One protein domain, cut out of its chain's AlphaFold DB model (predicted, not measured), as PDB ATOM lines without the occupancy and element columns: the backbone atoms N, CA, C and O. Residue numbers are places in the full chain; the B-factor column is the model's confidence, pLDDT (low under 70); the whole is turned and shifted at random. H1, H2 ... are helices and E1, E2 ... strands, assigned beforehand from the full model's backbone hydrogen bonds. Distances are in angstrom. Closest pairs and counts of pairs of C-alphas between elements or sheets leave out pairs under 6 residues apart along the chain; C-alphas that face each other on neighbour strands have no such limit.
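AT A GLANCE: This is residues 269 to 342 of the 342 residues of an uncharacterized protein of Scopulibacillus darangshiensis (UniProt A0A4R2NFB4). A short ladder of two strands, E1 and E2, sits in the middle of an elongated domain, with H3 towards one end and H4 and H5 packed together at the other. The longest helix, H2, lies beside this ladder, closer to E2 than to E1, and a long stretch with no named element, residues 291 to 303, joins it to H3. The printed part has 74 residues, with five named helices and two named strands in the order H1, H2, H3, E1, H4, H5, E2. The sheet has the order E1 - E2 and is antiparallel, and the class is mostly helix. The whole is compact, with a radius of gyration of the C-alphas of 12.9 A, and spans 39 by 25 by 17 A.

HOW THE PARTS SIT: Start at the sheet, where E1, residues 314 to 316, and E2, residues 339 to 341, are antiparallel neighbours with 138 degrees between their directions. Look there for N 315 and O 340, 2.9 A apart, and N 340 and O 315, 3.0 A apart, both within hydrogen-bond range. Next find H2, residues 279 to 290; its closest C-alpha pair with E2 is His 285 and Pro 341, 7.4 A apart. H2 and E1 are apart, but only just, at 8.0 A. Towards one end, H4, residues 320 to 325, and H5, residues 330 to 333, touch, their closest C-alphas being those of Cys 323 and Tyr 333, 6.6 A apart. H1, residues 269 to 272, and H5 only just touch, with 3 pairs of C-alphas within 8 A, the closest being those of Tyr 271 and Met 332 at 6.5 A. H1 and H2 are near each other, with 5 pairs of C-alphas within 10 A. H3, residues 304 to 310, touches no helix. In H2, H3 and H4 every O i to N i+4 pair is within hydrogen-bond range, while H1 and H5 are too short for such a pair.

IN THESE COORDINATES: Find C-alpha 314 of E1 at (201.980, 240.489, 223.794); from there the strand runs 7.0 A to C-alpha 316, and E2 measures 7.1 A. H2 begins at C-alpha 279, at (193.915, 233.760, 214.184), and runs 16.0 A to C-alpha 290. H3 measures 10.2 A and H4 8.6 A, while H1 and H5 each measure 5.2 A. E2 ends at C-alpha 341, at (205.838, 237.989, 224.233).

THE WHOLE: The two C-alphas farthest apart, those of Gln 305 and Gly 327, are 39.1 A apart. The printed part has no cut and ends at residue 342, the chain's last. The link from H2 to H3, 13 residues, is long. The mean pLDDT of the printed part is 86.3, and residues 304 to 306 and 309 to 310 are under 70.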
ATOM      1  N   ARG A 269     201.707 240.322 204.671       91.31
ATOM      2  CA  ARG A 269     200.673 240.175 205.689       91.31
ATOM      3  C   ARG A 269     201.189 240.517 207.083       91.31
ATOM      4  O   ARG A 269     200.408 241.072 207.858       91.31
ATOM      5  N   LEU A 270     202.467 240.283 207.384       93.00
ATOM      6  CA  LEU A 270     203.083 240.646 208.666       93.00
ATOM      7  C   LEU A 270     202.872 242.138 208.992       93.00
ATOM      8  O   LEU A 270     202.411 242.479 210.081       93.00
ATOM      9  N   TYR A 271     203.041 243.037 208.023       92.12
ATOM     10  CA  TYR A 271     202.866 244.486 208.219       92.12
ATOM     11  C   TYR A 271     201.402 244.923 208.424       92.12
ATOM     12  O   TYR A 271     201.119 246.034 208.884       92.12
ATOM     13  N   SER A 272     200.441 244.054 208.100       91.38
ATOM     14  CA  SER A 272     199.002 244.337 208.226       91.38
ATOM     15  C   SER A 272     198.317 243.615 209.392       91.38
ATOM     16  O   SER A 272     197.172 243.938 209.721       91.38
ATOM     17  N   LEU A 273     198.987 242.663 210.049       93.00
ATOM     18  CA  LEU A 273     198.471 241.982 211.238       93.00
ATOM     19  C   LEU A 273     198.647 242.861 212.474       93.00
ATOM     20  O   LEU A 273     199.761 243.042 212.943       93.00
ATOM     21  N   ARG A 274     197.541 243.403 212.998       91.00
ATOM     22  CA  ARG A 274     197.563 244.377 214.112       91.00
ATOM     23  C   ARG A 274     196.686 244.014 215.309       91.00
ATOM     24  O   ARG A 274     196.826 244.601 216.373       91.00
ATOM     25  N   THR A 275     195.751 243.080 215.140       88.31
ATOM     26  CA  THR A 275     194.758 242.744 216.170       88.31
ATOM     27  C   THR A 275     195.044 241.395 216.812       88.31
ATOM     28  O   THR A 275     195.197 240.398 216.107       88.31
ATOM     29  N   ARG A 276     195.019 241.366 218.153       85.88
ATOM     30  CA  ARG A 276     195.178 240.152 218.971       85.88
ATOM     31  C   ARG A 276     194.078 239.107 218.726       85.88
ATOM     32  O   ARG A 276     194.283 237.930 218.994       85.88
ATOM     33  N   ASN A 277     192.938 239.520 218.169       86.38
ATOM     34  CA  ASN A 277     191.823 238.619 217.864       86.38
ATOM     35  C   ASN A 277     192.017 237.838 216.554       86.38
ATOM     36  O   ASN A 277     191.281 236.891 216.302       86.38
ATOM     37  N   SER A 278     192.972 238.221 215.698       89.94
ATOM     38  CA  SER A 278     193.207 237.508 214.440       89.94
ATOM     39  C   SER A 278     193.850 236.148 214.706       89.94
ATOM     40  O   SER A 278     194.864 236.065 215.395       89.94
ATOM     41  N   ALA A 279     193.330 235.093 214.081       92.25
ATOM     42  CA  ALA A 279     193.915 233.760 214.184       92.25
ATOM     43  C   ALA A 279     195.380 233.724 213.734       92.25
ATOM     44  O   ALA A 279     196.228 233.193 214.440       92.25
ATOM     45  N   ALA A 280     195.713 234.370 212.613       92.94
ATOM     46  CA  ALA A 280     197.097 234.475 212.156       92.94
ATOM     47  C   ALA A 280     197.994 235.238 213.150       92.94
ATOM     48  O   ALA A 280     199.162 234.895 213.301       92.94
ATOM     49  N   TYR A 281     197.452 236.238 213.856       92.69
ATOM     50  CA  TYR A 281     198.184 236.955 214.903       92.69
ATOM     51  C   TYR A 281     198.508 236.027 216.079       92.69
ATOM     52  O   TYR A 281     199.669 235.902 216.463       92.69
ATOM     53  N   LYS A 282     197.496 235.326 216.609       92.44
ATOM     54  CA  LYS A 282     197.683 234.331 217.676       92.44
ATOM     55  C   LYS A 282     198.624 233.207 217.236       92.44
ATOM     56  O   LYS A 282     199.507 232.811 217.983       92.44
ATOM     57  N   GLY A 283     198.474 232.737 216.000       93.69
ATOM     58  CA  GLY A 283     199.282 231.665 215.437       93.69
ATOM     59  C   GLY A 283     200.762 232.023 215.336       93.69
ATOM     60  O   GLY A 283     201.601 231.239 215.762       93.69
ATOM     61  N   LEU A 284     201.093 233.221 214.844       92.12
ATOM     62  CA  LEU A 284     202.480 233.698 214.815       92.12
ATOM     63  C   LEU A 284     203.067 233.837 216.219       92.12
ATOM     64  O   LEU A 284     204.207 233.442 216.437       92.12
ATOM     65  N   HIS A 285     202.286 234.343 217.173       88.50
ATOM     66  CA  HIS A 285     202.713 234.435 218.566       88.50
ATOM     67  C   HIS A 285     203.060 233.058 219.154       88.50
ATOM     68  O   HIS A 285     204.141 232.862 219.703       88.50
ATOM     69  N   VAL A 286     202.180 232.074 218.962       90.81
ATOM     70  CA  VAL A 286     202.413 230.694 219.402       90.81
ATOM     71  C   VAL A 286     203.627 230.077 218.712       90.81
ATOM     72  O   VAL A 286     204.442 229.434 219.369       90.81
ATOM     73  N   LEU A 287     203.790 230.289 217.403       91.69
ATOM     74  CA  LEU A 287     204.947 229.782 216.665       91.69
ATOM     75  C   LEU A 287     206.261 230.390 217.161       91.69
ATOM     76  O   LEU A 287     207.245 229.662 217.262       91.69
ATOM     77  N   LEU A 288     206.282 231.681 217.508       88.00
ATOM     78  CA  LEU A 288     207.455 232.320 218.108       88.00
ATOM     79  C   LEU A 288     207.831 231.652 219.434       88.00
ATOM     80  O   LEU A 288     208.988 231.280 219.610       88.00
ATOM     81  N   MET A 289     206.859 231.421 220.323       86.56
ATOM     82  CA  MET A 289     207.099 230.687 221.574       86.56
ATOM     83  C   MET A 289     207.599 229.263 221.293       86.56
ATOM     84  O   MET A 289     208.597 228.827 221.861       86.56
ATOM     85  N   LYS A 290     206.970 228.552 220.349       87.75
ATOM     86  CA  LYS A 290     207.351 227.182 219.963       87.75
ATOM     87  C   LYS A 290     208.778 227.086 219.406       87.75
ATOM     88  O   LYS A 290     209.436 226.074 219.611       87.75
ATOM     89  N   GLN A 291     209.263 228.118 218.714       88.31
ATOM     90  CA  GLN A 291     210.635 228.185 218.187       88.31
ATOM     91  C   GLN A 291     211.677 228.618 219.235       88.31
ATOM     92  O   GLN A 291     212.835 228.844 218.890       88.31
ATOM     93  N   GLY A 292     211.292 228.724 220.511       83.19
ATOM     94  CA  GLY A 292     212.196 229.122 221.589       83.19
ATOM     95  C   GLY A 292     212.335 230.636 221.739       83.19
ATOM     96  O   GLY A 292     213.382 231.112 222.184       83.19
ATOM     97  N   GLY A 293     211.299 231.393 221.362       82.38
ATOM     98  CA  GLY A 293     211.183 232.808 221.701       82.38
ATOM     99  C   GLY A 293     211.391 233.019 223.202       82.38
ATOM    100  O   GLY A 293     210.880 232.258 224.027       82.38
ATOM    101  N   ARG A 294     212.192 234.023 223.546       81.81
ATOM    102  CA  ARG A 294     212.543 234.357 224.928       81.81
ATOM    103  C   ARG A 294     211.731 235.555 225.380       81.81
ATOM    104  O   ARG A 294     211.466 236.435 224.564       81.81
ATOM    105  N   ASP A 295     211.393 235.598 226.661       80.25
ATOM    106  CA  ASP A 295     210.915 236.831 227.276       80.25
ATOM    107  C   ASP A 295     212.037 237.884 227.213       80.25
ATOM    108  O   ASP A 295     213.201 237.607 227.515       80.25
ATOM    109  N   PHE A 296     211.693 239.090 226.764       79.88
ATOM    110  CA  PHE A 296     212.646 240.181 226.573       79.88
ATOM    111  C   PHE A 296     213.101 240.799 227.899       79.88
ATOM    112  O   PHE A 296     214.138 241.462 227.916       79.88
ATOM    113  N   ILE A 297     212.359 240.595 228.993       78.62
ATOM    114  CA  ILE A 297     212.746 241.077 230.323       78.62
ATOM    115  C   ILE A 297     213.705 240.087 230.992       78.62
ATOM    116  O   ILE A 297     214.806 240.470 231.384       78.62
ATOM    117  N   SER A 298     213.311 238.819 231.121       78.44
ATOM    118  CA  SER A 298     214.082 237.798 231.846       78.44
ATOM    119  C   SER A 298     215.130 237.076 230.994       78.44
ATOM    120  O   SER A 298     216.077 236.503 231.533       78.44
ATOM    121  N   GLY A 299     214.978 237.065 229.665       77.75
ATOM    122  CA  GLY A 299     215.820 236.289 228.749       77.75
ATOM    123  C   GLY A 299     215.568 234.777 228.789       77.75
ATOM    124  O   GLY A 299     216.286 234.025 228.117       77.75
ATOM    125  N   VAL A 300     214.571 234.320 229.554       79.00
ATOM    126  CA  VAL A 300     214.210 232.906 229.704       79.00
ATOM    127  C   VAL A 300     213.350 232.464 228.509       79.00
ATOM    128  O   VAL A 300     212.481 233.222 228.067       79.00
ATOM    129  N   PRO A 301     213.585 231.269 227.928       79.12
ATOM    130  CA  PRO A 301     212.693 230.709 226.915       79.12
ATOM    131  C   PRO A 301     211.268 230.563 227.449       79.12
ATOM    132  O   PRO A 301     211.071 230.079 228.558       79.12
ATOM    133  N   ILE A 302     210.272 230.937 226.649       73.88
ATOM    134  CA  ILE A 302     208.872 230.822 227.062       73.88
ATOM    135  C   ILE A 302     208.408 229.383 226.841       73.88
ATOM    136  O   ILE A 302     208.021 228.990 225.735       73.88
ATOM    137  N   ASP A 303     208.468 228.591 227.907       72.25
ATOM    138  CA  ASP A 303     207.908 227.245 227.965       72.25
ATOM    139  C   ASP A 303     206.622 227.198 228.808       72.25
ATOM    140  O   ASP A 303     206.098 228.218 229.258       72.25
ATOM    141  N   ILE A 304     206.065 225.998 228.993       69.62
ATOM    142  CA  ILE A 304     204.811 225.810 229.730       69.62
ATOM    143  C   ILE A 304     204.893 226.268 231.199       69.62
ATOM    144  O   ILE A 304     203.876 226.692 231.749       69.62
ATOM    145  N   GLN A 305     206.063 226.181 231.843       66.06
ATOM    146  CA  GLN A 305     206.237 226.566 233.245       66.06
ATOM    147  C   GLN A 305     206.268 228.087 233.374       66.06
ATOM    148  O   GLN A 305     205.488 228.645 234.148       66.06
ATOM    149  N   THR A 306     207.086 228.749 232.553       66.69
ATOM    150  CA  THR A 306     207.155 230.216 232.471       66.69
ATOM    151  C   THR A 306     205.800 230.803 232.074       66.69
ATOM    152  O   THR A 306     205.325 231.755 232.686       66.69
ATOM    153  N   TYR A 307     205.099 230.180 231.120       70.25
ATOM    154  CA  TYR A 307     203.802 230.664 230.643       70.25
ATOM    155  C   TYR A 307     202.742 230.761 231.757       70.25
ATOM    156  O   TYR A 307     202.004 231.747 231.824       70.25
ATOM    157  N   TYR A 308     202.642 229.761 232.642       70.75
ATOM    158  CA  TYR A 308     201.671 229.809 233.746       70.75
ATOM    159  C   TYR A 308     202.151 230.613 234.958       70.75
ATOM    160  O   TYR A 308     201.298 231.089 235.709       70.75
ATOM    161  N   GLY A 309     203.465 230.747 235.157       64.81
ATOM    162  CA  GLY A 309     204.049 231.522 236.255       64.81
ATOM    163  C   GLY A 309     204.011 233.032 236.019       64.81
ATOM    164  O   GLY A 309     203.610 233.772 236.914       64.81
ATOM    165  N   ASP A 310     204.338 233.467 234.799       66.06
ATOM    166  CA  ASP A 310     204.707 234.863 234.528       66.06
ATOM    167  C   ASP A 310     203.636 235.664 233.762       66.06
ATOM    168  O   ASP A 310     203.826 236.841 233.483       66.06
ATOM    169  N   GLN A 311     202.473 235.064 233.465       70.81
ATOM    170  CA  GLN A 311     201.364 235.701 232.726       70.81
ATOM    171  C   GLN A 311     201.797 236.403 231.422       70.81
ATOM    172  O   GLN A 311     201.356 237.520 231.146       70.81
ATOM    173  N   ILE A 312     202.605 235.722 230.606       75.81
ATOM    174  CA  ILE A 312     203.127 236.235 229.331       75.81
ATOM    175  C   ILE A 312     202.018 236.891 228.481       75.81
ATOM    176  O   ILE A 312     201.020 236.249 228.125       75.81
ATOM    177  N   ASP A 313     202.197 238.165 228.122       77.12
ATOM    178  CA  ASP A 313     201.320 238.932 227.232       77.12
ATOM    179  C   ASP A 313     202.101 239.533 226.051       77.12
ATOM    180  O   ASP A 313     203.320 239.468 225.944       77.12
ATOM    181  N   ILE A 314     201.384 240.092 225.076       82.25
ATOM    182  CA  ILE A 314     201.980 240.489 223.794       82.25
ATOM    183  C   ILE A 314     202.249 241.989 223.744       82.25
ATOM    184  O   ILE A 314     201.381 242.782 223.357       82.25
ATOM    185  N   HIS A 315     203.459 242.407 224.066       86.69
ATOM    186  CA  HIS A 315     203.809 243.820 224.165       86.69
ATOM    187  C   HIS A 315     204.410 244.379 222.877       86.69
ATOM    188  O   HIS A 315     204.842 243.649 221.986       86.69
ATOM    189  N   HIS A 316     204.371 245.707 222.744       89.94
ATOM    190  CA  HIS A 316     205.126 246.401 221.703       89.94
ATOM    191  C   HIS A 316     206.611 246.425 222.072       89.94
ATOM    192  O   HIS A 316     206.930 246.826 223.188       89.94
ATOM    193  N   ILE A 317     207.497 246.074 221.134       91.12
ATOM    194  CA  ILE A 317     208.953 246.208 221.324       91.12
ATOM    195  C   ILE A 317     209.297 247.699 221.437       91.12
ATOM    196  O   ILE A 317     209.844 248.158 222.438       91.12
ATOM    197  N   PHE A 318     208.882 248.485 220.443       93.25
ATOM    198  CA  PHE A 318     208.905 249.943 220.494       93.25
ATOM    199  C   PHE A 318     207.552 250.460 220.972       93.25
ATOM    200  O   PHE A 318     206.542 250.325 220.274       93.25
ATOM    201  N   GLN A 319     207.529 251.049 222.170       92.81
ATOM    202  CA  GLN A 319     206.305 251.541 222.801       92.81
ATOM    203  C   GLN A 319     205.586 252.576 221.933       92.81
ATOM    204  O   GLN A 319     206.200 253.462 221.337       92.81
ATOM    205  N   ARG A 320     204.252 252.528 221.953       93.25
ATOM    206  CA  ARG A 320     203.391 253.418 221.167       93.25
ATOM    207  C   ARG A 320     203.716 254.902 221.354       93.25
ATOM    208  O   ARG A 320     203.837 255.619 220.369       93.25
ATOM    209  N   VAL A 321     203.926 255.338 222.597       95.31
ATOM    210  CA  VAL A 321     204.256 256.739 222.922       95.31
ATOM    211  C   VAL A 321     205.570 257.176 222.267       95.31
ATOM    212  O   VAL A 321     205.674 258.303 221.789       95.31
ATOM    213  N   TYR A 322     206.573 256.295 222.221       95.75
ATOM    214  CA  TYR A 322     207.834 256.577 221.535       95.75
ATOM    215  C   TYR A 322     207.610 256.718 220.026       95.75
ATOM    216  O   TYR A 322     208.068 257.689 219.425       95.75
ATOM    217  N   CYS A 323     206.872 255.790 219.419       96.62
ATOM    218  CA  CYS A 323     206.592 255.824 217.988       96.62
ATOM    219  C   CYS A 323     205.797 257.072 217.578       96.62
ATOM    220  O   CYS A 323     206.153 257.723 216.600       96.62
ATOM    221  N   GLU A 324     204.777 257.449 218.357       96.12
ATOM    222  CA  GLU A 324     203.971 258.655 218.130       96.12
ATOM    223  C   GLU A 324     204.820 259.934 218.227       96.12
ATOM    224  O   GLU A 324     204.727 260.792 217.351       96.12
ATOM    225  N   LYS A 325     205.712 260.039 219.224       97.19
ATOM    226  CA  LYS A 325     206.634 261.183 219.370       97.19
ATOM    227  C   LYS A 325     207.618 261.333 218.208       97.19
ATOM    228  O   LYS A 325     208.010 262.450 217.896       97.19
ATOM    229  N   ASN A 326     208.017 260.227 217.583       97.00
ATOM    230  CA  ASN A 326     208.973 260.215 216.473       97.00
ATOM    231  C   ASN A 326     208.295 260.211 215.090       97.00
ATOM    232  O   ASN A 326     208.962 259.984 214.085       97.00
ATOM    233  N   GLY A 327     206.976 260.428 215.019       96.12
ATOM    234  CA  GLY A 327     206.249 260.485 213.747       96.12
ATOM    235  C   GLY A 327     206.183 259.152 212.990       96.12
ATOM    236  O   GLY A 327     205.983 259.148 211.777       96.12
ATOM    237  N   ILE A 328     206.351 258.018 213.677       95.94
ATOM    238  CA  ILE A 328     206.257 256.686 213.066       95.94
ATOM    239  C   ILE A 328     204.780 256.346 212.822       95.94
ATOM    240  O   ILE A 328     203.950 256.451 213.727       95.94
ATOM    241  N   ASP A 329     204.449 255.892 211.608       94.69
ATOM    242  CA  ASP A 329     203.076 255.538 211.232       94.69
ATOM    243  C   ASP A 329     202.519 254.413 212.128       94.69
ATOM    244  O   ASP A 329     203.146 253.367 212.336       94.69
ATOM    245  N   LYS A 330     201.283 254.599 212.604       93.62
ATOM    246  CA  LYS A 330     200.512 253.605 213.363       93.62
ATOM    247  C   LYS A 330     200.464 252.239 212.703       93.62
ATOM    248  O   LYS A 330     200.549 251.217 213.378       93.62
ATOM    249  N   LYS A 331     200.353 252.196 211.380       92.00
ATOM    250  CA  LYS A 331     200.342 250.962 210.596       92.00
ATOM    251  C   LYS A 331     201.595 250.122 210.817       92.00
ATOM    252  O   LYS A 331     201.480 248.897 210.760       92.00
ATOM    253  N   MET A 332     202.732 250.774 211.061       91.38
ATOM    254  CA  MET A 332     204.025 250.146 211.297       91.38
ATOM    255  C   MET A 332     204.186 249.756 212.764       91.38
ATOM    256  O   MET A 332     204.471 248.594 213.041       91.38
ATOM    257  N   TYR A 333     203.938 250.672 213.708       93.19
ATOM    258  CA  TYR A 333     204.161 250.348 215.119       93.19
ATOM    259  C   TYR A 333     203.117 249.378 215.693       93.19
ATOM    260  O   TYR A 333     203.453 248.633 216.604       93.19
ATOM    261  N   ASP A 334     201.883 249.321 215.173       93.38
ATOM    262  CA  ASP A 334     200.878 248.336 215.616       93.38
ATOM    263  C   ASP A 334     200.977 246.983 214.891       93.38
ATOM    264  O   ASP A 334     200.242 246.055 215.236       93.38
ATOM    265  N   SER A 335     201.856 246.841 213.893       94.12
ATOM    266  CA  SER A 335     202.086 245.558 213.219       94.12
ATOM    267  C   SER A 335     202.673 244.517 214.175       94.12
ATOM    268  O   SER A 335     203.443 244.844 215.077       94.12
ATOM    269  N   ILE A 336     202.360 243.239 213.931       93.00
ATOM    270  CA  ILE A 336     202.911 242.097 214.666       93.00
ATOM    271  C   ILE A 336     204.443 242.027 214.625       93.00
ATOM    272  O   ILE A 336     205.031 241.455 215.530       93.00
ATOM    273  N   VAL A 337     205.107 242.644 213.640       92.62
ATOM    274  CA  VAL A 337     206.582 242.690 213.601       92.62
ATOM    275  C   VAL A 337     207.182 243.528 214.734       92.62
ATOM    276  O   VAL A 337     208.328 243.321 215.105       92.62
ATOM    277  N   ASN A 338     206.409 244.459 215.305       93.12
ATOM    278  CA  ASN A 338     206.783 245.240 216.486       93.12
ATOM    279  C   ASN A 338     206.197 244.628 217.772       93.12
ATOM    280  O   ASN A 338     205.938 245.343 218.739       93.12
ATOM    281  N   LYS A 339     205.899 243.325 217.780       89.31
ATOM    282  CA  LYS A 339     205.302 242.637 218.925       89.31
ATOM    283  C   LYS A 339     206.181 241.493 219.391       89.31
ATOM    284  O   LYS A 339     206.742 240.769 218.576       89.31
ATOM    285  N   THR A 340     206.243 241.312 220.700       85.75
ATOM    286  CA  THR A 340     206.946 240.197 221.331       85.75
ATOM    287  C   THR A 340     206.169 239.722 222.556       85.75
ATOM    288  O   THR A 340     205.478 240.542 223.170       85.75
ATOM    289  N   PRO A 341     206.226 238.426 222.900       78.31
ATOM    290  CA  PRO A 341     205.838 237.989 224.233       78.31
ATOM    291  C   PRO A 341     206.740 238.637 225.291       78.31
ATOM    292  O   PRO A 341     207.962 238.669 225.110       78.31
ATOM    293  N   ILE A 342     206.128 239.156 226.354       74.12
ATOM    294  CA  ILE A 342     206.759 239.670 227.577       74.12
ATOM    295  C   ILE A 342     205.915 239.226 228.763       74.12
ATOM    296  O   ILE A 342     204.672 239.343 228.647       74.12
TER     297      ILE A 342